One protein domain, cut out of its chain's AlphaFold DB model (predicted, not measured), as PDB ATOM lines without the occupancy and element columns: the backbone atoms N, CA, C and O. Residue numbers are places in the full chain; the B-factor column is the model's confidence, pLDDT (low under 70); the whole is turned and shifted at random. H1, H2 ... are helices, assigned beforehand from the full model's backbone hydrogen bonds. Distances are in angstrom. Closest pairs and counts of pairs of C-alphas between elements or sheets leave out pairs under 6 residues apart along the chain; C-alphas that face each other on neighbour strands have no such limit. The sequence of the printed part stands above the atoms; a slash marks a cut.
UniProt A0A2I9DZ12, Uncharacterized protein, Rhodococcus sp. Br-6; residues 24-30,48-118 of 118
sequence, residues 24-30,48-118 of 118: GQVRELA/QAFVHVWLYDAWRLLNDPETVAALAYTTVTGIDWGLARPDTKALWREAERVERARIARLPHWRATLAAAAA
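Overview. This is residues 24 to 30 and 48 to 118 of the 118 residues of an uncharacterized protein of Rhodococcus sp. Br-6 (UniProt A0A2I9DZ12). H4 is a long beam with H2 and H3 on one side, H5 cornering off its end and H1 packed on H2. The 78 printed residues hold five named helices, H1 to H5: all helix. They are only just compact, radius of gyration of the C-alphas 13.4 A, spans 37 by 24 by 19 A.

Along the chain. Find C-alpha 24 at (-42.559, 21.861, -4.887); H1 runs to 30. H2 holds 51 to 62, H3 65 to 77. H4, 86 to 104, runs 26.8 A. H5, 107 to 116, ends at (-38.453, 36.459, 14.872).

Arrangement. H1 touches H2 at a steep 43-degree tilt, closest C-alphas 30 and 59, 5.5 A. H4 touches H2, closest C-alphas 100 and 61, 6.3 A, and H3, closest 92 and 69, 5.5 A. O i to N i+4 pairs are within hydrogen-bond range throughout H2 to H4, 5 of 6 in H5, 1 of 3 in H1, with 2 of 4 O i to N i+3.

Size, cuts and confidence. Across the cut, residues 31 to 47 not printed, C-alphas 30 and 48 are 15.2 A apart; pLDDT is under 70 in 25 residues, namely 24 to 30, 48 to 55, 107 and 110 to 118.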
ATOM      1  N   GLY A  24     -41.140  21.906  -4.516       51.66
ATOM      2  CA  GLY A  24     -42.559  21.861  -4.887       51.66
ATOM      3  C   GLY A  24     -43.483  21.485  -3.721       51.66
ATOM      4  O   GLY A  24     -44.456  22.181  -3.457       51.66
ATOM      5  N   GLN A  25     -43.154  20.416  -2.989       53.19
ATOM      6  CA  GLN A  25     -43.968  19.928  -1.863       53.19
ATOM      7  C   GLN A  25     -43.722  20.709  -0.568       53.19
ATOM      8  O   GLN A  25     -44.632  20.932   0.226       53.19
ATOM      9  N   VAL A  26     -42.485  21.153  -0.355       53.47
ATOM     10  CA  VAL A  26     -42.119  21.999   0.777       53.47
ATOM     11  C   VAL A  26     -42.686  23.394   0.624       53.47
ATOM     12  O   VAL A  26     -42.993  23.988   1.643       53.47
ATOM     13  N   ARG A  27     -42.859  23.931  -0.590       53.41
ATOM     14  CA  ARG A  27     -43.487  25.241  -0.790       53.41
ATOM     15  C   ARG A  27     -44.849  25.299  -0.111       53.41
ATOM     16  O   ARG A  27     -45.049  26.193   0.695       53.41
ATOM     17  N   GLU A  28     -45.741  24.353  -0.398       56.66
ATOM     18  CA  GLU A  28     -47.087  24.348   0.188       56.66
ATOM     19  C   GLU A  28     -47.033  24.223   1.717       56.66
ATOM     20  O   GLU A  28     -47.723  24.951   2.422       56.66
ATOM     21  N   LEU A  29     -46.158  23.361   2.245       55.97
ATOM     22  CA  LEU A  29     -45.976  23.181   3.692       55.97
ATOM     23  C   LEU A  29     -45.309  24.387   4.376       55.97
ATOM     24  O   LEU A  29     -45.637  24.715   5.514       55.97
ATOM     25  N   ALA A  30     -44.374  25.051   3.699       51.75
ATOM     26  CA  ALA A  30     -43.672  26.232   4.180       51.75
ATOM     27  C   ALA A  30     -44.568  27.473   4.115       51.75
ATOM     28  O   ALA A  30     -44.547  28.263   5.052       51.75
ATOM     29  N   GLN A  48     -38.844  35.147  -8.313       47.41
ATOM     30  CA  GLN A  48     -39.789  34.016  -8.296       47.41
ATOM     31  C   GLN A  48     -39.112  32.665  -8.576       47.41
ATOM     32  O   GLN A  48     -39.576  31.640  -8.091       47.41
ATOM     33  N   ALA A  49     -37.978  32.664  -9.284       45.50
ATOM     34  CA  ALA A  49     -37.187  31.467  -9.561       45.50
ATOM     35  C   ALA A  49     -36.530  30.826  -8.318       45.50
ATOM     36  O   ALA A  49     -36.191  29.650  -8.352       45.50
ATOM     37  N   PHE A  50     -36.345  31.574  -7.225       49.78
ATOM     38  CA  PHE A  50     -35.656  31.112  -6.009       49.78
ATOM     39  C   PHE A  50     -36.497  31.245  -4.739       49.78
ATOM     40  O   PHE A  50     -36.019  30.907  -3.653       49.78
ATOM     41  N   VAL A  51     -37.749  31.701  -4.858       56.25
ATOM     42  CA  VAL A  51     -38.637  31.892  -3.707       56.25
ATOM     43  C   VAL A  51     -38.777  30.596  -2.906       56.25
ATOM     44  O   VAL A  51     -38.636  30.627  -1.696       56.25
ATOM     45  N   HIS A  52     -38.894  29.433  -3.553       55.16
ATOM     46  CA  HIS A  52     -39.053  28.153  -2.852       55.16
ATOM     47  C   HIS A  52     -37.825  27.712  -2.052       55.16
ATOM     48  O   HIS A  52     -37.976  27.086  -1.006       55.16
ATOM     49  N   VAL A  53     -36.617  28.056  -2.505       61.69
ATOM     50  CA  VAL A  53     -35.384  27.791  -1.746       61.69
ATOM     51  C   VAL A  53     -35.361  28.663  -0.496       61.69
ATOM     52  O   VAL A  53     -35.065  28.178   0.590       61.69
ATOM     53  N   TRP A  54     -35.758  29.929  -0.637       64.94
ATOM     54  CA  TRP A  54     -35.876  30.846   0.491       64.94
ATOM     55  C   TRP A  54     -36.957  30.398   1.486       64.94
ATOM     56  O   TRP A  54     -36.711  30.385   2.687       64.94
ATOM     57  N   LEU A  55     -38.120  29.953   0.992       63.25
ATOM     58  CA  LEU A  55     -39.206  29.376   1.794       63.25
ATOM     59  C   LEU A  55     -38.744  28.137   2.561       63.25
ATOM     60  O   LEU A  55     -39.033  27.999   3.749       63.25
ATOM     61  N   TYR A  56     -38.008  27.246   1.898       72.56
ATOM     62  CA  TYR A  56     -37.497  26.046   2.544       72.56
ATOM     63  C   TYR A  56     -36.462  26.377   3.612       72.56
ATOM     64  O   TYR A  56     -36.535  25.838   4.711       72.56
ATOM     65  N   ASP A  57     -35.533  27.287   3.326       77.31
ATOM     66  CA  ASP A  57     -34.528  27.724   4.292       77.31
ATOM     67  C   ASP A  57     -35.178  28.432   5.498       77.31
ATOM     68  O   ASP A  57     -34.786  28.171   6.637       77.31
ATOM     69  N   ALA A  58     -36.225  29.241   5.284       72.31
ATOM     70  CA  ALA A  58     -37.033  29.819   6.361       72.31
ATOM     71  C   ALA A  58     -37.680  28.725   7.215       72.31
ATOM     72  O   ALA A  58     -37.528  28.701   8.435       72.31
ATOM     73  N   TRP A  59     -38.382  27.794   6.563       74.44
ATOM     74  CA  TRP A  59     -39.078  26.699   7.224       74.44
ATOM     75  C   TRP A  59     -38.111  25.840   8.038       74.44
ATOM     76  O   TRP A  59     -38.366  25.565   9.210       74.44
ATOM     77  N   ARG A  60     -36.952  25.505   7.465       81.44
ATOM     78  CA  ARG A  60     -35.851  24.809   8.139       81.44
ATOM     79  C   ARG A  60     -35.400  25.520   9.401       81.44
ATOM     80  O   ARG A  60     -35.195  24.890  10.437       81.44
ATOM     81  N   LEU A  61     -35.211  26.832   9.328       79.50
ATOM     82  CA  LEU A  61     -34.769  27.626  10.468       79.50
ATOM     83  C   LEU A  61     -35.840  27.752  11.558       79.50
ATOM     84  O   LEU A  61     -35.487  27.787  12.735       79.50
ATOM     85  N   LEU A  62     -37.120  27.771  11.191       75.94
ATOM     86  CA  LEU A  62     -38.235  27.964  12.123       75.94
ATOM     87  C   LEU A  62     -38.759  26.665  12.753       75.94
ATOM     88  O   LEU A  62     -39.408  26.719  13.794       75.94
ATOM     89  N   ASN A  63     -38.481  25.508  12.152       77.19
ATOM     90  CA  ASN A  63     -38.981  24.218  12.625       77.19
ATOM     91  C   ASN A  63     -37.913  23.401  13.357       77.19
ATOM     92  O   ASN A  63     -36.706  23.641  13.244       77.19
ATOM     93  N   ASP A  64     -38.383  22.409  14.114       80.69
ATOM     94  CA  ASP A  64     -37.522  21.452  14.796       80.69
ATOM     95  C   ASP A  64     -36.683  20.640  13.778       80.69
ATOM     96  O   ASP A  64     -37.244  20.122  12.803       80.69
ATOM     97  N   PRO A  65     -35.357  20.489  13.982       83.12
ATOM     98  CA  PRO A  65     -34.485  19.764  13.057       83.12
ATOM     99  C   PRO A  65     -34.923  18.330  12.755       83.12
ATOM    100  O   PRO A  65     -34.661  17.841  11.658       83.12
ATOM    101  N   GLU A  66     -35.570  17.635  13.696       85.00
ATOM    102  CA  GLU A  66     -36.069  16.282  13.463       85.00
ATOM    103  C   GLU A  66     -37.266  16.278  12.514       85.00
ATOM    104  O   GLU A  66     -37.331  15.420  11.636       85.00
ATOM    105  N   THR A  67     -38.161  17.259  12.625       83.19
ATOM    106  CA  THR A  67     -39.299  17.408  11.702       83.19
ATOM    107  C   THR A  67     -38.817  17.636  10.272       83.19
ATOM    108  O   THR A  67     -39.284  16.989   9.334       83.19
ATOM    109  N   VAL A  68     -37.822  18.508  10.107       82.00
ATOM    110  CA  VAL A  68     -37.217  18.776   8.802       82.00
ATOM    111  C   VAL A  68     -36.504  17.536   8.259       82.00
ATOM    112  O   VAL A  68     -36.719  17.159   7.107       82.00
ATOM    113  N   ALA A  69     -35.690  16.870   9.082       83.25
ATOM    114  CA  ALA A  69     -34.974  15.663   8.683       83.25
ATOM    115  C   ALA A  69     -35.929  14.525   8.282       83.25
ATOM    116  O   ALA A  69     -35.672  13.829   7.299       83.25
ATOM    117  N   ALA A  70     -37.042  14.361   9.001       81.56
ATOM    118  CA  ALA A  70     -38.070  13.367   8.712       81.56
ATOM    119  C   ALA A  70     -38.775  13.628   7.374       81.56
ATOM    120  O   ALA A  70     -38.941  12.698   6.575       81.56
ATOM    121  N   LEU A  71     -39.147  14.885   7.106       79.31
ATOM    122  CA  LEU A  71     -39.747  15.276   5.831       79.31
ATOM    123  C   LEU A  71     -38.752  15.072   4.686       79.31
ATOM    124  O   LEU A  71     -39.078  14.407   3.709       79.31
ATOM    125  N   ALA A  72     -37.518  15.563   4.832       74.88
ATOM    126  CA  ALA A  72     -36.476  15.398   3.825       74.88
ATOM    127  C   ALA A  72     -36.210  13.913   3.524       74.88
ATOM    128  O   ALA A  72     -36.179  13.518   2.361       74.88
ATOM    129  N   TYR A  73     -36.097  13.067   4.551       78.00
ATOM    130  CA  TYR A  73     -35.940  11.625   4.374       78.00
ATOM    131  C   TYR A  73     -37.102  11.014   3.587       78.00
ATOM    132  O   TYR A  73     -36.877  10.305   2.603       78.00
ATOM    133  N   THR A  74     -38.338  11.305   3.998       77.00
ATOM    134  CA  THR A  74     -39.542  10.725   3.392       77.00
ATOM    135  C   THR A  74     -39.692  11.169   1.942       77.00
ATOM    136  O   THR A  74     -39.932  10.341   1.067       77.00
ATOM    137  N   THR A  75     -39.454  12.446   1.651       72.00
ATOM    138  CA  THR A  75     -39.526  12.999   0.295       72.00
ATOM    139  C   THR A  75     -38.450  12.425  -0.627       72.00
ATOM    140  O   THR A  75     -38.730  12.115  -1.785       72.00
ATOM    141  N   VAL A  76     -37.215  12.259  -0.137       71.00
ATOM    142  CA  VAL A  76     -36.096  11.761  -0.955       71.00
ATOM    143  C   VAL A  76     -36.185  10.256  -1.190       71.00
ATOM    144  O   VAL A  76     -35.893   9.778  -2.285       71.00
ATOM    145  N   THR A  77     -36.567   9.495  -0.167       73.69
ATOM    146  CA  THR A  77     -36.510   8.029  -0.214       73.69
ATOM    147  C   THR A  77     -37.851   7.377  -0.535       73.69
ATOM    148  O   THR A  77     -37.875   6.221  -0.953       73.69
ATOM    149  N   GLY A  78     -38.963   8.091  -0.338       74.00
ATOM    150  CA  GLY A  78     -40.316   7.534  -0.379       74.00
ATOM    151  C   GLY A  78     -40.640   6.611   0.802       74.00
ATOM    152  O   GLY A  78     -41.672   5.945   0.779       74.00
ATOM    153  N   ILE A  79     -39.761   6.525   1.806       76.12
ATOM    154  CA  ILE A  79     -39.919   5.665   2.981       76.12
ATOM    155  C   ILE A  79     -40.359   6.520   4.163       76.12
ATOM    156  O   ILE A  79     -39.776   7.566   4.429       76.12
ATOM    157  N   ASP A  80     -41.354   6.043   4.907       88.06
ATOM    158  CA  ASP A  80     -41.811   6.698   6.129       88.06
ATOM    159  C   ASP A  80     -40.680   6.801   7.170       88.06
ATOM    160  O   ASP A  80     -39.994   5.817   7.476       88.06
ATOM    161  N   TRP A  81     -40.491   7.993   7.742       88.12
ATOM    162  CA  TRP A  81     -39.478   8.242   8.770       88.12
ATOM    163  C   TRP A  81     -39.581   7.295   9.971       88.12
ATOM    164  O   TRP A  81     -38.563   6.875  10.522       88.12
ATOM    165  N   GLY A  82     -40.787   6.906  10.380       91.62
ATOM    166  CA  GLY A  82     -41.030   5.942  11.450       91.62
ATOM    167  C   GLY A  82     -40.330   4.602  11.213       91.62
ATOM    168  O   GLY A  82     -39.838   4.003  12.170       91.62
ATOM    169  N   LEU A  83     -40.186   4.195   9.949       92.50
ATOM    170  CA  LEU A  83     -39.550   2.943   9.527       92.50
ATOM    171  C   LEU A  83     -38.030   3.058   9.327       92.50
ATOM    172  O   LEU A  83     -37.352   2.042   9.150       92.50
ATOM    173  N   ALA A  84     -37.471   4.270   9.361       88.50
ATOM    174  CA  ALA A  84     -36.037   4.473   9.215       88.50
ATOM    175  C   ALA A  84     -35.260   3.896  10.412       88.50
ATOM    176  O   ALA A  84     -35.655   4.033  11.574       88.50
ATOM    177  N   ARG A  85     -34.105   3.279  10.133       91.44
ATOM    178  CA  ARG A  85     -33.218   2.743  11.177       91.44
ATOM    179  C   ARG A  85     -32.623   3.876  12.025       91.44
ATOM    180  O   ARG A  85     -32.380   4.953  11.479       91.44
ATOM    181  N   PRO A  86     -32.296   3.638  13.309       93.44
ATOM    182  CA  PRO A  86     -31.715   4.661  14.183       93.44
ATOM    183  C   PRO A  86     -30.469   5.351  13.607       93.44
ATOM    184  O   PRO A  86     -30.405   6.577  13.608       93.44
ATOM    185  N   ASP A  87     -29.533   4.592  13.033       87.88
ATOM    186  CA  ASP A  87     -28.306   5.154  12.445       87.88
ATOM    187  C   ASP A  87     -28.606   6.047  11.238       87.88
ATOM    188  O   ASP A  87     -28.011   7.108  11.063       87.88
ATOM    189  N   THR A  88     -29.589   5.654  10.422       84.12
ATOM    190  CA  THR A  88     -30.083   6.492   9.328       84.12
ATOM    191  C   THR A  88     -30.668   7.779   9.891       84.12
ATOM    192  O   THR A  88     -30.291   8.858   9.446       84.12
ATOM    193  N   LYS A  89     -31.516   7.694  10.920       84.81
ATOM    194  CA  LYS A  89     -32.092   8.889  11.543       84.81
ATOM    195  C   LYS A  89     -31.016   9.845  12.060       84.81
ATOM    196  O   LYS A  89     -31.119  11.050  11.847       84.81
ATOM    197  N   ALA A  90     -29.965   9.310  12.679       84.69
ATOM    198  CA  ALA A  90     -28.834  10.098  13.158       84.69
ATOM    199  C   ALA A  90     -28.113  10.842  12.019       84.69
ATOM    200  O   ALA A  90     -27.848  12.035  12.152       84.69
ATOM    201  N   LEU A  91     -27.865  10.180  10.882       82.25
ATOM    202  CA  LEU A  91     -27.228  10.805   9.715       82.25
ATOM    203  C   LEU A  91     -28.049  11.969   9.146       82.25
ATOM    204  O   LEU A  91     -27.494  13.023   8.846       82.25
ATOM    205  N   TRP A  92     -29.367  11.799   9.019       83.94
ATOM    206  CA  TRP A  92     -30.246  12.840   8.475       83.94
ATOM    207  C   TRP A  92     -30.392  14.034   9.423       83.94
ATOM    208  O   TRP A  92     -30.362  15.177   8.969       83.94
ATOM    209  N   ARG A  93     -30.458  13.789  10.737       85.88
ATOM    210  CA  ARG A  93     -30.427  14.863  11.745       85.88
ATOM    211  C   ARG A  93     -29.114  15.641  11.699       85.88
ATOM    212  O   ARG A  93     -29.128  16.866  11.776       85.88
ATOM    213  N   GLU A  94     -27.986  14.948  11.564       85.12
ATOM    214  CA  GLU A  94     -26.675  15.595  11.494       85.12
ATOM    215  C   GLU A  94     -26.516  16.423  10.212       85.12
ATOM    216  O   GLU A  94     -26.055  17.564  10.270       85.12
ATOM    217  N   ALA A  95     -26.966  15.897   9.070       77.38
ATOM    218  CA  ALA A  95     -26.991  16.641   7.813       77.38
ATOM    219  C   ALA A  95     -27.832  17.923   7.933       77.38
ATOM    220  O   ALA A  95     -27.381  18.997   7.531       77.38
ATOM    221  N   GLU A  96     -29.013  17.836   8.549       85.12
ATOM    222  CA  GLU A  96     -29.866  19.002   8.775       85.12
ATOM    223  C   GLU A  96     -29.226  20.007   9.742       85.12
ATOM    224  O   GLU A  96     -29.248  21.211   9.496       85.12
ATOM    225  N   ARG A  97     -28.570  19.541  10.810       85.38
ATOM    226  CA  ARG A  97     -27.846  20.413  11.747       85.38
ATOM    227  C   ARG A  97     -26.751  21.222  11.046       85.38
ATOM    228  O   ARG A  97     -26.624  22.424  11.294       85.38
ATOM    229  N   VAL A  98     -25.958  20.573  10.190       80.94
ATOM    230  CA  VAL A  98     -24.900  21.226   9.404       80.94
ATOM    231  C   VAL A  98     -25.496  22.268   8.461       80.94
ATOM    232  O   VAL A  98     -24.989  23.389   8.377       80.94
ATOM    233  N   GLU A  99     -26.597  21.928   7.802       80.50
ATOM    234  CA  GLU A  99     -27.231  22.803   6.825       80.50
ATOM    235  C   GLU A  99     -27.901  24.019   7.478       80.50
ATOM    236  O   GLU A  99     -27.647  25.150   7.060       80.50
ATOM    237  N   ARG A 100     -28.628  23.845   8.590       84.38
ATOM    238  CA  ARG A 100     -29.158  24.970   9.385       84.38
ATOM    239  C   ARG A 100     -28.049  25.908   9.841       84.38
ATOM    240  O   ARG A 100     -28.193  27.125   9.745       84.38
ATOM    241  N   ALA A 101     -26.920  25.366  10.302       84.00
ATOM    242  CA  ALA A 101     -25.776  26.180  10.706       84.00
ATOM    243  C   ALA A 101     -25.173  26.965   9.528       84.00
ATOM    244  O   ALA A 101     -24.712  28.092   9.719       84.00
ATOM    245  N   ARG A 102     -25.180  26.397   8.315       84.25
ATOM    246  CA  ARG A 102     -24.765  27.085   7.085       84.25
ATOM    247  C   ARG A 102     -25.723  28.230   6.750       84.25
ATOM    248  O   ARG A 102     -25.259  29.352   6.557       84.25
ATOM    249  N   ILE A 103     -27.029  27.962   6.733       79.88
ATOM    250  CA  ILE A 103     -28.081  28.935   6.405       79.88
ATOM    251  C   ILE A 103     -28.088  30.088   7.420       79.88
ATOM    252  O   ILE A 103     -28.045  31.251   7.030       79.88
ATOM    253  N   ALA A 104     -28.028  29.791   8.722       80.38
ATOM    254  CA  ALA A 104     -28.046  30.793   9.793       80.38
ATOM    255  C   ALA A 104     -26.837  31.753   9.780       80.38
ATOM    256  O   ALA A 104     -26.874  32.817  10.399       80.38
ATOM    257  N   ARG A 105     -25.742  31.399   9.091       79.06
ATOM    258  CA  ARG A 105     -24.582  32.289   8.898       79.06
ATOM    259  C   ARG A 105     -24.781  33.284   7.759       79.06
ATOM    260  O   ARG A 105     -24.013  34.244   7.673       79.06
ATOM    261  N   LEU A 106     -25.771  33.075   6.893       77.38
ATOM    262  CA  LEU A 106     -26.023  33.963   5.769       77.38
ATOM    263  C   LEU A 106     -26.561  35.317   6.275       77.38
ATOM    264  O   LEU A 106     -27.449  35.342   7.133       77.38
ATOM    265  N   PRO A 107     -26.047  36.454   5.765       69.56
ATOM    266  CA  PRO A 107     -26.365  37.779   6.308       69.56
ATOM    267  C   PRO A 107     -27.859  38.124   6.345       69.56
ATOM    268  O   PRO A 107     -28.310  38.747   7.301       69.56
ATOM    269  N   HIS A 108     -28.631  37.698   5.342       70.31
ATOM    270  CA  HIS A 108     -30.071  37.965   5.275       70.31
ATOM    271  C   HIS A 108     -30.861  37.167   6.322       70.31
ATOM    272  O   HIS A 108     -31.754  37.721   6.953       70.31
ATOM    273  N   TRP A 109     -30.483  35.912   6.592       70.75
ATOM    274  CA  TRP A 109     -31.144  35.092   7.613       70.75
ATOM    275  C   TRP A 109     -30.817  35.523   9.036       70.75
ATOM    276  O   TRP A 109     -31.664  35.403   9.915       70.75
ATOM    277  N   ARG A 110     -29.624  36.080   9.279       66.88
ATOM    278  CA  ARG A 110     -29.284  36.663  10.586       66.88
ATOM    279  C   ARG A 110     -30.259  37.764  10.999       66.88
ATOM    280  O   ARG A 110     -30.669  37.795  12.154       66.88
ATOM    281  N   ALA A 111     -30.636  38.637  10.063       59.75
ATOM    282  CA  ALA A 111     -31.617  39.689  10.308       59.75
ATOM    283  C   ALA A 111     -33.025  39.115  10.544       59.75
ATOM    284  O   ALA A 111     -33.689  39.515  11.496       59.75
ATOM    285  N   THR A 112     -33.452  38.134   9.741       58.28
ATOM    286  CA  THR A 112     -34.760  37.475   9.900       58.28
ATOM    287  C   THR A 112     -34.889  36.738  11.235       58.28
ATOM    288  O   THR A 112     -35.892  36.888  11.923       58.28
ATOM    289  N   LEU A 113     -33.863  35.986  11.643       61.81
ATOM    290  CA  LEU A 113     -33.849  35.268  12.920       61.81
ATOM    291  C   LEU A 113     -33.860  36.216  14.124       61.81
ATOM    292  O   LEU A 113     -34.517  35.927  15.119       61.81
ATOM    293  N   ALA A 114     -33.152  37.346  14.039       58.72
ATOM    294  CA  ALA A 114     -33.171  38.360  15.089       58.72
ATOM    295  C   ALA A 114     -34.550  39.030  15.223       58.72
ATOM    296  O   ALA A 114     -34.959  39.335  16.337       58.72
ATOM    297  N   ALA A 115     -35.264  39.224  14.110       54.19
ATOM    298  CA  ALA A 115     -36.617  39.777  14.108       54.19
ATOM    299  C   ALA A 115     -37.671  38.790  14.643       54.19
ATOM    300  O   ALA A 115     -38.593  39.217  15.321       54.19
ATOM    301  N   ALA A 116     -37.527  37.487  14.380       51.94
ATOM    302  CA  ALA A 116     -38.453  36.459  14.872       51.94
ATOM    303  C   ALA A 116     -38.300  36.144  16.375       51.94
ATOM    304  O   ALA A 116     -39.182  35.531  16.970       51.94
ATOM    305  N   ALA A 117     -37.169  36.517  16.983       55.44
ATOM    306  CA  ALA A 117     -36.894  36.323  18.408       55.44
ATOM    307  C   ALA A 117     -37.259  37.540  19.285       55.44
ATOM    308  O   ALA A 117     -37.048  37.480  20.499       55.44
ATOM    309  N   ALA A 118     -37.732  38.632  18.676       44.28
ATOM    310  CA  ALA A 118     -38.122  39.885  19.325       44.28
ATOM    311  C   ALA A 118     -39.641  39.954  19.530       44.28
ATOM    312  O   ALA A 118     -40.051  40.528  20.563       44.28
TER     313      ALA A 118